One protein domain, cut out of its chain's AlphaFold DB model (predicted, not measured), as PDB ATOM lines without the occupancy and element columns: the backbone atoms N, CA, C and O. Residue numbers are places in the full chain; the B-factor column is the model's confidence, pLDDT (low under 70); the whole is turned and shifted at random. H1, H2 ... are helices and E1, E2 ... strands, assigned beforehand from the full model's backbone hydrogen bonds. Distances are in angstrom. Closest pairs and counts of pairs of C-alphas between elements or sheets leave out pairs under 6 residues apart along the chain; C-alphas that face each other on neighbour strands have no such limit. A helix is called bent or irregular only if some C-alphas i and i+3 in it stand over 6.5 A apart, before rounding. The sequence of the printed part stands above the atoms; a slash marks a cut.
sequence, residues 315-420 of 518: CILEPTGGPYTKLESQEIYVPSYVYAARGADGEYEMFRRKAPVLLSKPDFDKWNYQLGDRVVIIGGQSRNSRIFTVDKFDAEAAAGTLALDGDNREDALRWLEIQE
ATOM      1  N   CYS A 315     -46.013  32.337 -30.158       95.75
ATOM      2  CA  CYS A 315     -47.359  31.788 -30.255       95.75
ATOM      3  C   CYS A 315     -48.323  32.857 -30.749       95.75
ATOM      4  O   CYS A 315     -48.387  33.946 -30.184       95.75
ATOM      5  N   ILE A 316     -49.071  32.529 -31.798       96.81
ATOM      6  CA  ILE A 316     -50.153  33.339 -32.339       96.81
ATOM      7  C   ILE A 316     -51.448  32.595 -32.053       96.81
ATOM      8  O   ILE A 316     -51.644  31.462 -32.509       96.81
ATOM      9  N   LEU A 317     -52.337  33.228 -31.297       96.19
ATOM     10  CA  LEU A 317     -53.560  32.601 -30.822       96.19
ATOM     11  C   LEU A 317     -54.749  33.554 -30.855       96.19
ATOM     12  O   LEU A 317     -54.600  34.772 -30.922       96.19
ATOM     13  N   GLU A 318     -55.932  32.973 -30.750       91.88
ATOM     14  CA  GLU A 318     -57.171  33.661 -30.411       91.88
ATOM     15  C   GLU A 318     -57.732  33.040 -29.127       91.88
ATOM     16  O   GLU A 318     -57.923  31.815 -29.086       91.88
ATOM     17  N   PRO A 319     -57.965  33.829 -28.061       82.12
ATOM     18  CA  PRO A 319     -58.571  33.318 -26.844       82.12
ATOM     19  C   PRO A 319     -59.976  32.802 -27.150       82.12
ATOM     20  O   PRO A 319     -60.790  33.485 -27.767       82.12
ATOM     21  N   THR A 320     -60.259  31.586 -26.694       72.44
ATOM     22  CA  THR A 320     -61.586  30.955 -26.793       72.44
ATOM     23  C   THR A 320     -62.332  30.954 -25.456       72.44
ATOM     24  O   THR A 320     -63.477  30.522 -25.395       72.44
ATOM     25  N   GLY A 321     -61.691  31.461 -24.399       62.84
ATOM     26  CA  GLY A 321     -62.237  31.665 -23.059       62.84
ATOM     27  C   GLY A 321     -61.241  32.424 -22.172       62.84
ATOM     28  O   GLY A 321     -60.118  32.713 -22.595       62.84
ATOM     29  N   GLY A 322     -61.653  32.766 -20.949       65.12
ATOM     30  CA  GLY A 322     -60.792  33.447 -19.974       65.12
ATOM     31  C   GLY A 322     -59.702  32.549 -19.358       65.12
ATOM     32  O   GLY A 322     -59.820  31.322 -19.414       65.12
ATOM     33  N   PRO A 323     -58.650  33.134 -18.745       75.69
ATOM     34  CA  PRO A 323     -57.627  32.350 -18.066       75.69
ATOM     35  C   PRO A 323     -58.179  31.561 -16.872       75.69
ATOM     36  O   PRO A 323     -59.087  32.014 -16.171       75.69
ATOM     37  N   TYR A 324     -57.577  30.408 -16.606       61.59
ATOM     38  CA  TYR A 324     -58.002  29.457 -15.589       61.59
ATOM     39  C   TYR A 324     -56.802  28.800 -14.897       61.59
ATOM     40  O   TYR A 324     -55.740  28.679 -15.495       61.59
ATOM     41  N   THR A 325     -56.953  28.320 -13.661       56.44
ATOM     42  CA  THR A 325     -55.842  27.721 -12.890       56.44
ATOM     43  C   THR A 325     -56.073  26.236 -12.624       56.44
ATOM     44  O   THR A 325     -57.112  25.870 -12.079       56.44
ATOM     45  N   LYS A 326     -55.109  25.362 -12.947       47.69
ATOM     46  CA  LYS A 326     -55.168  23.941 -12.546       47.69
ATOM     47  C   LYS A 326     -54.894  23.805 -11.047       47.69
ATOM     48  O   LYS A 326     -53.884  24.307 -10.568       47.69
ATOM     49  N   LEU A 327     -55.754  23.096 -10.313       39.59
ATOM     50  CA  LEU A 327     -55.635  22.952  -8.852       39.59
ATOM     51  C   LEU A 327     -54.365  22.209  -8.411       39.59
ATOM     52  O   LEU A 327     -53.730  22.630  -7.449       39.59
ATOM     53  N   GLU A 328     -53.971  21.150  -9.123       43.34
ATOM     54  CA  GLU A 328     -52.803  20.332  -8.758       43.34
ATOM     55  C   GLU A 328     -51.476  21.087  -8.916       43.34
ATOM     56  O   GLU A 328     -50.601  20.994  -8.057       43.34
ATOM     57  N   SER A 329     -51.319  21.837 -10.013       53.44
ATOM     58  CA  SER A 329     -50.062  22.522 -10.341       53.44
ATOM     59  C   SER A 329     -50.059  24.014  -9.999       53.44
ATOM     60  O   SER A 329     -49.001  24.640 -10.025       53.44
ATOM     61  N   GLN A 330     -51.225  24.595  -9.689       55.75
ATOM     62  CA  GLN A 330     -51.458  26.044  -9.586       55.75
ATOM     63  C   GLN A 330     -51.022  26.838 -10.829       55.75
ATOM     64  O   GLN A 330     -50.817  28.051 -10.780       55.75
ATOM     65  N   GLU A 331     -50.880  26.156 -11.961       70.19
ATOM     66  CA  GLU A 331     -50.515  26.760 -13.232       70.19
ATOM     67  C   GLU A 331     -51.727  27.408 -13.890       70.19
ATOM     68  O   GLU A 331     -52.827  26.849 -13.876       70.19
ATOM     69  N   ILE A 332     -51.505  28.574 -14.493       74.12
ATOM     70  CA  ILE A 332     -52.537  29.384 -15.135       74.12
ATOM     71  C   ILE A 332     -52.505  29.090 -16.633       74.12
ATOM     72  O   ILE A 332     -51.439  29.078 -17.232       74.12
ATOM     73  N   TYR A 333     -53.651  28.872 -17.256       80.88
ATOM     74  CA  TYR A 333     -53.789  28.559 -18.673       80.88
ATOM     75  C   TYR A 333     -54.842  29.454 -19.312       80.88
ATOM     76  O   TYR A 333     -55.752  29.907 -18.632       80.88
ATOM     77  N   VAL A 334     -54.754  29.666 -20.622       82.81
ATOM     78  CA  VAL A 334     -55.799  30.307 -21.428       82.81
ATOM     79  C   VAL A 334     -56.269  29.334 -22.503       82.81
ATOM     80  O   VAL A 334     -55.453  28.923 -23.339       82.81
ATOM     81  N   PRO A 335     -57.563  28.974 -22.542       79.75
ATOM     82  CA  PRO A 335     -58.101  28.127 -23.592       79.75
ATOM     83  C   PRO A 335     -58.099  28.916 -24.898       79.75
ATOM     84  O   PRO A 335     -58.703  29.985 -24.996       79.75
ATOM     85  N   SER A 336     -57.412  28.402 -25.917       84.62
ATOM     86  CA  SER A 336     -57.140  29.163 -27.136       84.62
ATOM     87  C   SER A 336     -57.316  28.330 -28.401       84.62
ATOM     88  O   SER A 336     -57.112  27.113 -28.412       84.62
ATOM     89  N   TYR A 337     -57.628  29.003 -29.504       87.31
ATOM     90  CA  TYR A 337     -57.336  28.502 -30.839       87.31
ATOM     91  C   TYR A 337     -55.952  29.008 -31.244       87.31
ATOM     92  O   TYR A 337     -55.748  30.201 -31.453       87.31
ATOM     93  N   VAL A 338     -54.981  28.102 -31.317       89.38
ATOM     94  CA  VAL A 338     -53.601  28.413 -31.690       89.38
ATOM     95  C   VAL A 338     -53.490  28.354 -33.210       89.38
ATOM     96  O   VAL A 338     -53.627  27.284 -33.811       89.38
ATOM     97  N   TYR A 339     -53.243  29.507 -33.837       86.75
ATOM     98  CA  TYR A 339     -52.989  29.600 -35.274       86.75
ATOM     99  C   TYR A 339     -51.667  28.917 -35.614       86.75
ATOM    100  O   TYR A 339     -51.640  28.027 -36.464       86.75
ATOM    101  N   ALA A 340     -50.607  29.294 -34.902       91.44
ATOM    102  CA  ALA A 340     -49.311  28.637 -34.925       91.44
ATOM    103  C   ALA A 340     -48.558  28.942 -33.624       91.44
ATOM    104  O   ALA A 340     -48.643  30.054 -33.104       91.44
ATOM    105  N   ALA A 341     -47.798  27.982 -33.117       92.81
ATOM    106  CA  ALA A 341     -46.864  28.183 -32.025       92.81
ATOM    107  C   ALA A 341     -45.613  27.339 -32.238       92.81
ATOM    108  O   ALA A 341     -45.707  26.203 -32.704       92.81
ATOM    109  N   ARG A 342     -44.456  27.885 -31.866       90.75
ATOM    110  CA  ARG A 342     -43.174  27.188 -31.906       90.75
ATOM    111  C   ARG A 342     -42.387  27.467 -30.628       90.75
ATOM    112  O   ARG A 342     -42.299  28.617 -30.188       90.75
ATOM    113  N   GLY A 343     -41.902  26.398 -29.999       88.62
ATOM    114  CA  GLY A 343     -41.108  26.430 -28.771       88.62
ATOM    115  C   GLY A 343     -39.765  27.112 -28.992       88.62
ATOM    116  O   GLY A 343     -39.343  27.296 -30.127       88.62
ATOM    117  N   ALA A 344     -39.097  27.519 -27.913       85.88
ATOM    118  CA  ALA A 344     -37.800  28.187 -28.021       85.88
ATOM    119  C   ALA A 344     -36.706  27.282 -28.619       85.88
ATOM    120  O   ALA A 344     -35.785  27.801 -29.230       85.88
ATOM    121  N   ASP A 345     -36.867  25.961 -28.539       80.62
ATOM    122  CA  ASP A 345     -35.978  24.956 -29.128       80.62
ATOM    123  C   ASP A 345     -36.196  24.719 -30.636       80.62
ATOM    124  O   ASP A 345     -35.414  24.012 -31.261       80.62
ATOM    125  N   GLY A 346     -37.263  25.262 -31.234       77.25
ATOM    126  CA  GLY A 346     -37.626  25.041 -32.647       77.25
ATOM    127  C   GLY A 346     -38.286  23.715 -32.968       77.25
ATOM    128  O   GLY A 346     -38.961  23.624 -33.992       77.25
ATOM    129  N   GLU A 347     -38.182  22.746 -32.069       77.12
ATOM    130  CA  GLU A 347     -38.694  21.392 -32.257       77.12
ATOM    131  C   GLU A 347     -40.166  21.271 -31.845       77.12
ATOM    132  O   GLU A 347     -40.941  20.555 -32.483       77.12
ATOM    133  N   TYR A 348     -40.590  21.967 -30.783       78.81
ATOM    134  CA  TYR A 348     -41.996  21.928 -30.382       78.81
ATOM    135  C   TYR A 348     -42.837  22.824 -31.289       78.81
ATOM    136  O   TYR A 348     -42.669  24.041 -31.285       78.81
ATOM    137  N   GLU A 349     -43.817  22.254 -31.983       83.56
ATOM    138  CA  GLU A 349     -44.735  23.005 -32.837       83.56
ATOM    139  C   GLU A 349     -46.208  22.685 -32.568       83.56
ATOM    140  O   GLU A 349     -46.596  21.590 -32.149       83.56
ATOM    141  N   MET A 350     -47.057  23.675 -32.826       85.00
ATOM    142  CA  MET A 350     -48.503  23.540 -32.780       85.00
ATOM    143  C   MET A 350     -49.115  24.387 -33.887       85.00
ATOM    144  O   MET A 350     -48.855  25.580 -33.958       85.00
ATOM    145  N   PHE A 351     -49.950  23.796 -34.740       84.38
ATOM    146  CA  PHE A 351     -50.551  24.503 -35.870       84.38
ATOM    147  C   PHE A 351     -52.053  24.245 -35.951       84.38
ATOM    148  O   PHE A 351     -52.490  23.098 -35.845       84.38
ATOM    149  N   ARG A 352     -52.829  25.323 -36.140       80.69
ATOM    150  CA  ARG A 352     -54.292  25.326 -36.346       80.69
ATOM    151  C   ARG A 352     -55.044  24.364 -35.428       80.69
ATOM    152  O   ARG A 352     -55.799  23.500 -35.876       80.69
ATOM    153  N   ARG A 353     -54.826  24.505 -34.120       82.06
ATOM    154  CA  ARG A 353     -55.358  23.581 -33.116       82.06
ATOM    155  C   ARG A 353     -55.933  24.327 -31.919       82.06
ATOM    156  O   ARG A 353     -55.365  25.304 -31.453       82.06
ATOM    157  N   LYS A 354     -57.032  23.802 -31.369       80.81
ATOM    158  CA  LYS A 354     -57.514  24.188 -30.037       80.81
ATOM    159  C   LYS A 354     -56.612  23.581 -28.964       80.81
ATOM    160  O   LYS A 354     -56.495  22.353 -28.889       80.81
ATOM    161  N   ALA A 355     -55.969  24.429 -28.176       80.06
ATOM    162  CA  ALA A 355     -55.102  24.013 -27.087       80.06
ATOM    163  C   ALA A 355     -54.998  25.107 -26.014       80.06
ATOM    164  O   ALA A 355     -55.034  26.296 -26.344       80.06
ATOM    165  N   PRO A 356     -54.819  24.729 -24.739       84.25
ATOM    166  CA  PRO A 356     -54.494  25.688 -23.698       84.25
ATOM    167  C   PRO A 356     -53.091  26.269 -23.897       84.25
ATOM    168  O   PRO A 356     -52.159  25.556 -24.283       84.25
ATOM    169  N   VAL A 357     -52.920  27.544 -23.559       88.69
ATOM    170  CA  VAL A 357     -51.612  28.204 -23.482       88.69
ATOM    171  C   VAL A 357     -51.304  28.547 -22.033       88.69
ATOM    172  O   VAL A 357     -52.104  29.200 -21.374       88.69
ATOM    173  N   LEU A 358     -50.161  28.086 -21.528       88.19
ATOM    174  CA  LEU A 358     -49.713  28.354 -20.164       88.19
ATOM    175  C   LEU A 358     -49.328  29.832 -20.012       88.19
ATOM    176  O   LEU A 358     -48.538  30.355 -20.798       88.19
ATOM    177  N   LEU A 359     -49.817  30.464 -18.953       86.88
ATOM    178  CA  LEU A 359     -49.397  31.773 -18.484       86.88
ATOM    179  C   LEU A 359     -48.644  31.652 -17.163       86.88
ATOM    180  O   LEU A 359     -49.004  30.917 -16.243       86.88
ATOM    181  N   SER A 360     -47.587  32.436 -17.050       84.75
ATOM    182  CA  SER A 360     -46.966  32.748 -15.780       84.75
ATOM    183  C   SER A 360     -47.837  33.733 -15.007       84.75
ATOM    184  O   SER A 360     -48.682  34.423 -15.575       84.75
ATOM    185  N   LYS A 361     -47.578  33.873 -13.706       79.31
ATOM    186  CA  LYS A 361     -48.230  34.909 -12.901       79.31
ATOM    187  C   LYS A 361     -48.023  36.330 -13.474       79.31
ATOM    188  O   LYS A 361     -49.025  37.008 -13.668       79.31
ATOM    189  N   PRO A 362     -46.794  36.769 -13.827       81.06
ATOM    190  CA  PRO A 362     -46.598  38.073 -14.466       81.06
ATOM    191  C   PRO A 362     -47.372  38.268 -15.771       81.06
ATOM    192  O   PRO A 362     -47.789  39.381 -16.066       81.06
ATOM    193  N   ASP A 363     -47.536  37.219 -16.577       84.38
ATOM    194  CA  ASP A 363     -48.249  37.319 -17.852       84.38
ATOM    195  C   ASP A 363     -49.766  37.265 -17.680       84.38
ATOM    196  O   ASP A 363     -50.482  37.932 -18.422       84.38
ATOM    197  N   PHE A 364     -50.247  36.551 -16.663       83.50
ATOM    198  CA  PHE A 364     -51.635  36.610 -16.228       83.50
ATOM    199  C   PHE A 364     -52.014  38.004 -15.717       83.50
ATOM    200  O   PHE A 364     -53.053  38.525 -16.106       83.50
ATOM    201  N   ASP A 365     -51.153  38.652 -14.927       75.81
ATOM    202  CA  ASP A 365     -51.407  40.008 -14.418       75.81
ATOM    203  C   ASP A 365     -51.519  41.054 -15.552       75.81
ATOM    204  O   ASP A 365     -52.165  42.089 -15.390       75.81
ATOM    205  N   LYS A 366     -50.919  40.783 -16.721       78.50
ATOM    206  CA  LYS A 366     -51.042  41.600 -17.943       78.50
ATOM    207  C   LYS A 366     -52.209  41.182 -18.838       78.50
ATOM    208  O   LYS A 366     -52.426  41.803 -19.877       78.50
ATOM    209  N   TRP A 367     -52.902  40.091 -18.531       81.75
ATOM    210  CA  TRP A 367     -53.881  39.520 -19.441       81.75
ATOM    211  C   TRP A 367     -55.163  40.357 -19.455       81.75
ATOM    212  O   TRP A 367     -56.002  40.257 -18.565       81.75
ATOM    213  N   ASN A 368     -55.321  41.181 -20.489       78.06
ATOM    214  CA  ASN A 368     -56.489  42.038 -20.700       78.06
ATOM    215  C   ASN A 368     -57.140  41.827 -22.079       78.06
ATOM    216  O   ASN A 368     -57.850  42.708 -22.563       78.06
ATOM    217  N   TYR A 369     -56.881  40.672 -22.698       80.88
ATOM    218  CA  TYR A 369     -57.353  40.307 -24.034       80.88
ATOM    219  C   TYR A 369     -58.712  39.611 -23.976       80.88
ATOM    220  O   TYR A 369     -58.968  38.802 -23.078       80.88
ATOM    221  N   GLN A 370     -59.565  39.925 -24.944       69.50
ATOM    222  CA  GLN A 370     -60.945  39.462 -25.036       69.50
ATOM    223  C   GLN A 370     -61.113  38.393 -26.124       69.50
ATOM    224  O   GLN A 370     -60.227  38.147 -26.943       69.50
ATOM    225  N   LEU A 371     -62.275  37.740 -26.131       67.44
ATOM    226  CA  LEU A 371     -62.658  36.829 -27.210       67.44
ATOM    227  C   LEU A 371     -62.638  37.568 -28.556       67.44
ATOM    228  O   LEU A 371     -63.155  38.678 -28.668       67.44
ATOM    229  N   GLY A 372     -62.053  36.938 -29.574       68.25
ATOM    230  CA  GLY A 372     -61.891  37.519 -30.910       68.25
ATOM    231  C   GLY A 372     -60.639  38.386 -31.092       68.25
ATOM    232  O   GLY A 372     -60.286  38.697 -32.236       68.25
ATOM    233  N   ASP A 373     -59.929  38.739 -30.014       82.25
ATOM    234  CA  ASP A 373     -58.593  39.324 -30.133       82.25
ATOM    235  C   ASP A 373     -57.627  38.287 -30.714       82.25
ATOM    236  O   ASP A 373     -57.598  37.133 -30.286       82.25
ATOM    237  N   ARG A 374     -56.775  38.705 -31.655       93.38
ATOM    238  CA  ARG A 374     -55.608  37.903 -32.038       93.38
ATOM    239  C   ARG A 374     -54.420  38.376 -31.242       93.38
ATOM    240  O   ARG A 374     -54.047  39.545 -31.308       93.38
ATOM    241  N   VAL A 375     -53.848  37.459 -30.487       95.50
ATOM    242  CA  VAL A 375     -52.804  37.736 -29.517       95.50
ATOM    243  C   VAL A 375     -51.528  37.050 -29.972       95.50
ATOM    244  O   VAL A 375     -51.528  35.864 -30.301       95.50
ATOM    245  N   VAL A 376     -50.432  37.802 -29.959       95.94
ATOM    246  CA  VAL A 376     -49.086  37.248 -30.085       95.94
ATOM    247  C   VAL A 376     -48.462  37.183 -28.700       95.94
ATOM    248  O   VAL A 376     -48.435  38.181 -27.980       95.94
ATOM    249  N   ILE A 377     -47.933  36.015 -28.343       94.62
ATOM    250  CA  ILE A 377     -47.101  35.797 -27.162       94.62
ATOM    251  C   ILE A 377     -45.687  35.478 -27.639       94.62
ATOM    252  O   ILE A 377     -45.454  34.465 -28.299       94.62
ATOM    253  N   ILE A 378     -44.739  36.336 -27.271       93.44
ATOM    254  CA  ILE A 378     -43.308  36.105 -27.453       93.44
ATOM    255  C   ILE A 378     -42.744  35.697 -26.098       93.44
ATOM    256  O   ILE A 378     -42.696  36.510 -25.166       93.44
ATOM    257  N   GLY A 379     -42.331  34.435 -25.994       89.19
ATOM    258  CA  GLY A 379     -41.776  33.859 -24.778       89.19
ATOM    259  C   GLY A 379     -40.562  34.643 -24.295       89.19
ATOM    260  O   GLY A 379     -39.617  34.875 -25.046       89.19
ATOM    261  N   GLY A 380     -40.599  35.070 -23.035       77.50
ATOM    262  CA  GLY A 380     -39.500  35.786 -22.397       77.50
ATOM    263  C   GLY A 380     -38.788  34.935 -21.354       77.50
ATOM    264  O   GLY A 380     -39.389  34.070 -20.704       77.50
ATOM    265  N   GLN A 381     -37.510  35.238 -21.136       69.62
ATOM    266  CA  GLN A 381     -36.786  34.750 -19.967       69.62
ATOM    267  C   GLN A 381     -37.478  35.203 -18.674       69.62
ATOM    268  O   GLN A 381     -38.193  36.206 -18.639       69.62
ATOM    269  N   SER A 382     -37.273  34.458 -17.588       74.06
ATOM    270  CA  SER A 382     -37.919  34.713 -16.286       74.06
ATOM    271  C   SER A 382     -39.447  34.597 -16.297       74.06
ATOM    272  O   SER A 382     -40.123  35.175 -15.447       74.06
ATOM    273  N   ARG A 383     -39.998  33.826 -17.244       79.38
ATOM    274  CA  ARG A 383     -41.443  33.622 -17.406       79.38
ATOM    275  C   ARG A 383     -42.205  34.931 -17.626       79.38
ATOM    276  O   ARG A 383     -43.290  35.115 -17.090       79.38
ATOM    277  N   ASN A 384     -41.611  35.867 -18.355       83.56
ATOM    278  CA  ASN A 384     -42.144  37.213 -18.517       83.56
ATOM    279  C   ASN A 384     -42.266  37.546 -20.007       83.56
ATOM    280  O   ASN A 384     -41.376  38.163 -20.599       83.56
ATOM    281  N   SER A 385     -43.348  37.082 -20.625       89.00
ATOM    282  CA  SER A 385     -43.558  37.222 -22.063       89.00
ATOM    283  C   SER A 385     -43.858  38.657 -22.445       89.00
ATOM    284  O   SER A 385     -44.334  39.485 -21.654       89.00
ATOM    285  N   ARG A 386     -43.626  38.930 -23.721       89.38
ATOM    286  CA  ARG A 386     -44.276  40.048 -24.377       89.38
ATOM    287  C   ARG A 386     -45.571  39.567 -25.013       89.38
ATOM    288  O   ARG A 386     -45.582  38.552 -25.700       89.38
ATOM    289  N   ILE A 387     -46.643  40.303 -24.751       91.31
ATOM    290  CA  ILE A 387     -47.986  39.979 -25.214       91.31
ATOM    291  C   ILE A 387     -48.598  41.250 -25.794       91.31
ATOM    292  O   ILE A 387     -48.463  42.320 -25.187       91.31
ATOM    293  N   PHE A 388     -49.207  41.147 -26.970       90.94
ATOM    294  CA  PHE A 388     -49.912  42.247 -27.629       90.94
ATOM    295  C   PHE A 388     -50.943  41.718 -28.625       90.94
ATOM    296  O   PHE A 388     -50.854  40.576 -29.081       90.94
ATOM    297  N   THR A 389     -51.918  42.563 -28.965       90.75
ATOM    298  CA  THR A 389     -52.860  42.273 -30.044       90.75
ATOM    299  C   THR A 389     -52.282  42.636 -31.400       90.75
ATOM    300  O   THR A 389     -51.554  43.619 -31.549       90.75
ATOM    301  N   VAL A 390     -52.658  41.849 -32.396       89.00
ATOM    302  CA  VAL A 390     -52.380  42.079 -33.812       89.00
ATOM    303  C   VAL A 390     -53.697  42.069 -34.578       89.00
ATOM    304  O   VAL A 390     -54.702  41.523 -34.108       89.00
ATOM    305  N   ASP A 391     -53.725  42.688 -35.753       85.88
ATOM    306  CA  ASP A 391     -54.884  42.540 -36.623       85.88
ATOM    307  C   ASP A 391     -54.957  41.133 -37.247       85.88
ATOM    308  O   ASP A 391     -54.096  40.270 -37.050       85.88
ATOM    309  N   LYS A 392     -56.055  40.869 -37.961       81.69
ATOM    310  CA  LYS A 392     -56.310  39.565 -38.581       81.69
ATOM    311  C   LYS A 392     -55.244  39.187 -39.606       81.69
ATOM    312  O   LYS A 392     -54.831  38.029 -39.629       81.69
ATOM    313  N   PHE A 393     -54.825  40.145 -40.424       79.50
ATOM    314  CA  PHE A 393     -53.860  39.910 -41.487       79.50
ATOM    315  C   PHE A 393     -52.497  39.567 -40.904       79.50
ATOM    316  O   PHE A 393     -51.910  38.541 -41.248       79.50
ATOM    317  N   ASP A 394     -52.051  40.358 -39.935       85.94
ATOM    318  CA  ASP A 394     -50.759  40.180 -39.296       85.94
ATOM    319  C   ASP A 394     -50.684  38.883 -38.489       85.94
ATOM    320  O   ASP A 394     -49.662  38.196 -38.535       85.94
ATOM    321  N   ALA A 395     -51.771  38.502 -37.808       86.25
ATOM    322  CA  ALA A 395     -51.866  37.216 -37.119       86.25
ATOM    323  C   ALA A 395     -51.680  36.040 -38.085       86.25
ATOM    324  O   ALA A 395     -50.914  35.114 -37.822       86.25
ATOM    325  N   GLU A 396     -52.391  36.064 -39.210       81.06
ATOM    326  CA  GLU A 396     -52.396  34.966 -40.172       81.06
ATOM    327  C   GLU A 396     -51.092  34.876 -40.963       81.06
ATOM    328  O   GLU A 396     -50.605  33.770 -41.194       81.06
ATOM    329  N   ALA A 397     -50.503  36.013 -41.336       78.31
ATOM    330  CA  ALA A 397     -49.216  36.067 -42.020       78.31
ATOM    331  C   ALA A 397     -48.065  35.622 -41.100       78.31
ATOM    332  O   ALA A 397     -47.239  34.793 -41.500       78.31
ATOM    333  N   ALA A 398     -48.049  36.083 -39.842       88.44
ATOM    334  CA  ALA A 398     -47.080  35.625 -38.849       88.44
ATOM    335  C   ALA A 398     -47.241  34.125 -38.559       88.44
ATOM    336  O   ALA A 398     -46.254  33.394 -38.529       88.44
ATOM    337  N   ALA A 399     -48.478  33.638 -38.412       89.25
ATOM    338  CA  ALA A 399     -48.744  32.218 -38.194       89.25
ATOM    339  C   ALA A 399     -48.395  31.350 -39.410       89.25
ATOM    340  O   ALA A 399     -47.872  30.252 -39.245       89.25
ATOM    341  N   GLY A 400     -48.663  31.833 -40.626       78.19
ATOM    342  CA  GLY A 400     -48.286  31.162 -41.868       78.19
ATOM    343  C   GLY A 400     -46.773  31.033 -42.009       78.19
ATOM    344  O   GLY A 400     -46.292  29.960 -42.348       78.19
ATOM    345  N   THR A 401     -46.035  32.092 -41.666       86.38
ATOM    346  CA  THR A 401     -44.563  32.078 -41.609       86.38
ATOM    347  C   THR A 401     -44.067  31.082 -40.564       86.38
ATOM    348  O   THR A 401     -43.205  30.256 -40.843       86.38
ATOM    349  N   LEU A 402     -44.653  31.113 -39.364       87.06
ATOM    350  CA  LEU A 402     -44.249  30.250 -38.257       87.06
ATOM    351  C   LEU A 402     -44.486  28.758 -38.541       87.06
ATOM    352  O   LEU A 402     -43.818  27.926 -37.938       87.06
ATOM    353  N   ALA A 403     -45.420  28.430 -39.437       83.38
ATOM    354  CA  ALA A 403     -45.809  27.069 -39.794       83.38
ATOM    355  C   ALA A 403     -44.996  26.442 -40.937       83.38
ATOM    356  O   ALA A 403     -45.245  25.288 -41.281       83.38
ATOM    357  N   LEU A 404     -44.064  27.185 -41.544       80.19
ATOM    358  CA  LEU A 404     -43.145  26.636 -42.539       80.19
ATOM    359  C   LEU A 404     -42.167  25.634 -41.890       80.19
ATOM    360  O   LEU A 404     -41.910  25.686 -40.674       80.19
ATOM    361  N   ASP A 405     -41.608  24.746 -42.715       76.00
ATOM    362  CA  ASP A 405     -40.607  23.752 -42.313       76.00
ATOM    363  C   ASP A 405     -39.321  24.430 -41.798       76.00
ATOM    364  O   ASP A 405     -38.854  25.422 -42.359       76.00
ATOM    365  N   GLY A 406     -38.727  23.877 -40.734       76.81
ATOM    366  CA  GLY A 406     -37.547  24.445 -40.063       76.81
ATOM    367  C   GLY A 406     -37.896  25.488 -38.996       76.81
ATOM    368  O   GLY A 406     -39.063  25.722 -38.720       76.81
ATOM    369  N   ASP A 407     -36.901  26.104 -38.360       81.31
ATOM    370  CA  ASP A 407     -37.134  27.094 -37.302       81.31
ATOM    371  C   ASP A 407     -37.424  28.498 -37.862       81.31
ATOM    372  O   ASP A 407     -36.521  29.306 -38.069       81.31
ATOM    373  N   ASN A 408     -38.707  28.803 -38.069       87.12
ATOM    374  CA  ASN A 408     -39.159  30.072 -38.656       87.12
ATOM    375  C   ASN A 408     -39.592  31.128 -37.619       87.12
ATOM    376  O   ASN A 408     -40.362  32.044 -37.931       87.12
ATOM    377  N   ARG A 409     -39.131  31.021 -36.360       91.75
ATOM    378  CA  ARG A 409     -39.485  31.994 -35.306       91.75
ATOM    379  C   ARG A 409     -38.961  33.394 -35.605       91.75
ATOM    380  O   ARG A 409     -39.711  34.358 -35.465       91.75
ATOM    381  N   GLU A 410     -37.704  33.516 -36.030       88.75
ATOM    382  CA  GLU A 410     -37.110  34.820 -36.359       88.75
ATOM    383  C   GLU A 410     -37.842  35.515 -37.506       88.75
ATOM    384  O   GLU A 410     -38.051  36.727 -37.459       88.75
ATOM    385  N   ASP A 411     -38.280  34.754 -38.505       87.44
ATOM    386  CA  ASP A 411     -39.015  35.289 -39.642       87.44
ATOM    387  C   ASP A 411     -40.418  35.759 -39.232       87.44
ATOM    388  O   ASP A 411     -40.840  36.853 -39.612       87.44
ATOM    389  N   ALA A 412     -41.119  35.011 -38.373       90.69
ATOM    390  CA  ALA A 412     -42.398  35.457 -37.817       90.69
ATOM    391  C   ALA A 412     -42.246  36.725 -36.953       90.69
ATOM    392  O   ALA A 412     -43.069  37.637 -37.031       90.69
ATOM    393  N   LEU A 413     -41.178  36.825 -36.156       91.25
ATOM    394  CA  LEU A 413     -40.876  38.035 -35.384       91.25
ATOM    395  C   LEU A 413     -40.534  39.216 -36.295       91.25
ATOM    396  O   LEU A 413     -41.009  40.325 -36.065       91.25
ATOM    397  N   ARG A 414     -39.762  38.980 -37.355       85.94
ATOM    398  CA  ARG A 414     -39.423  40.010 -38.334       85.94
ATOM    399  C   ARG A 414     -40.651  40.512 -39.084       85.94
ATOM    400  O   ARG A 414     -40.746  41.713 -39.315       85.94
ATOM    401  N   TRP A 415     -41.598  39.635 -39.428       86.94
ATOM    402  CA  TRP A 415     -42.895  40.059 -39.962       86.94
ATOM    403  C   TRP A 415     -43.539  41.093 -39.036       86.94
ATOM    404  O   TRP A 415     -43.865  42.196 -39.461       86.94
ATOM    405  N   LEU A 416     -43.657  40.763 -37.749       89.75
ATOM    406  CA  LEU A 416     -44.277  41.637 -36.757       89.75
ATOM    407  C   LEU A 416     -43.507  42.959 -36.590       89.75
ATOM    408  O   LEU A 416     -44.121  44.018 -36.486       89.75
ATOM    409  N   GLU A 417     -42.176  42.929 -36.633       86.81
ATOM    410  CA  GLU A 417     -41.342  44.135 -36.605       86.81
ATOM    411  C   GLU A 417     -41.560  45.035 -37.835       86.81
ATOM    412  O   GLU A 417     -41.663  46.257 -37.697       86.81
ATOM    413  N   ILE A 418     -41.688  44.453 -39.036       81.12
ATOM    414  CA  ILE A 418     -42.007  45.186 -40.277       81.12
ATOM    415  C   ILE A 418     -43.359  45.893 -40.151       81.12
ATOM    416  O   ILE A 418     -43.483  47.046 -40.568       81.12
ATOM    417  N   GLN A 419     -44.333  45.234 -39.519       83.38
ATOM    418  CA  GLN A 419     -45.657  45.790 -39.218       83.38
ATOM    419  C   GLN A 419     -45.666  46.713 -37.984       83.38
ATOM    420  O   GLN A 419     -46.723  47.123 -37.504       83.38
ATOM    421  N   GLU A 420     -44.483  47.098 -37.496       82.19
ATOM    422  CA  GLU A 420     -44.267  48.069 -36.417       82.19
ATOM    423  C   GLU A 420     -44.740  47.613 -35.032       82.19
ATOM    424  O   GLU A 420     -44.909  48.440 -34.125       82.19
TER     425      GLU A 420
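This is residues 315 to 420 of the 518 residues of an uncharacterized protein of Haloferax alexandrinus (UniProt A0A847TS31). One strongly twisted sheet of five strands, with its two long strands E2 and E3 sharply bent, is covered on one face by a helical hairpin, H2 and H3. The loop of residues 320 to 331 lies at the end away from that hairpin, and the short helix H1 lies beside the strands. The printed part has 106 residues, with five named strands and three named helices in the order E1 E2 E3 H1 E4 E5 H2 H3. The sheet runs E3 E2 E1 E4 E5, antiparallel throughout, and the class is mixed, helices and strands. The whole is compact, with a radius of gyration of the C-alphas of 13.1 A and spans of 37 by 27 by 24 A.

E1, residues 315 to 319, E2, residues 332 to 342, and E3, residues 349 to 359, form a meander, each strand the antiparallel neighbour of the one before, joined as hairpins. N 318 and O 337 are 2.9 A apart, and N 338 and O 353 2.8 A, within hydrogen-bond range. E2 bends by 114 degrees at residue 339 and E3 by 125 degrees at residue 352. E4, residues 374 to 378, is the antiparallel neighbour of E1, with N 317 and O 375 at 2.9 A. E5, residues 386 to 390, forms a hairpin with E4, with N 378 and O 386 at 2.8 A. H2, residues 392 to 402, and H3, residues 409 to 418, are on one face of the sheet, making two layers, helices over strands. H2 has a height over the sheet of 8.2 A and lies over E1, E4 and, only just, E2, with 3 of its C-alphas; its closest C-alphas to E2 are those of Ala 399 and Ala 340, 4.9 A. H2 and H3 touch as a helical hairpin, closest at the C-alphas of Ala 398 and Ala 412, 4.8 A, at a shallow tilt of 31 degrees, opposite ways. H1, residues 361 to 365, is on the sheet but over none of its strands, and is apart from H2 and H3. In H1, H2 and H3 every O i to N i+4 pair is within hydrogen-bond range.

E1 begins at C-alpha 315 (-47.359, 31.788, -30.255). E2 is 19.3 A long, E3 17.5 A, H2 15.2 A and H3 14.3 A. H3 ends at C-alpha 418 (-42.007, 45.186, -40.277).

The C-alphas of Glu 328 and Ile 418, the two farthest apart, are 41.6 A apart. The printed part has no cut. The link from E1 to E2, 12 residues, is long. Mean pLDDT of the printed part is 81.5; residues 321 to 322, 324 to 330, 370 to 372 and 381 are under 70.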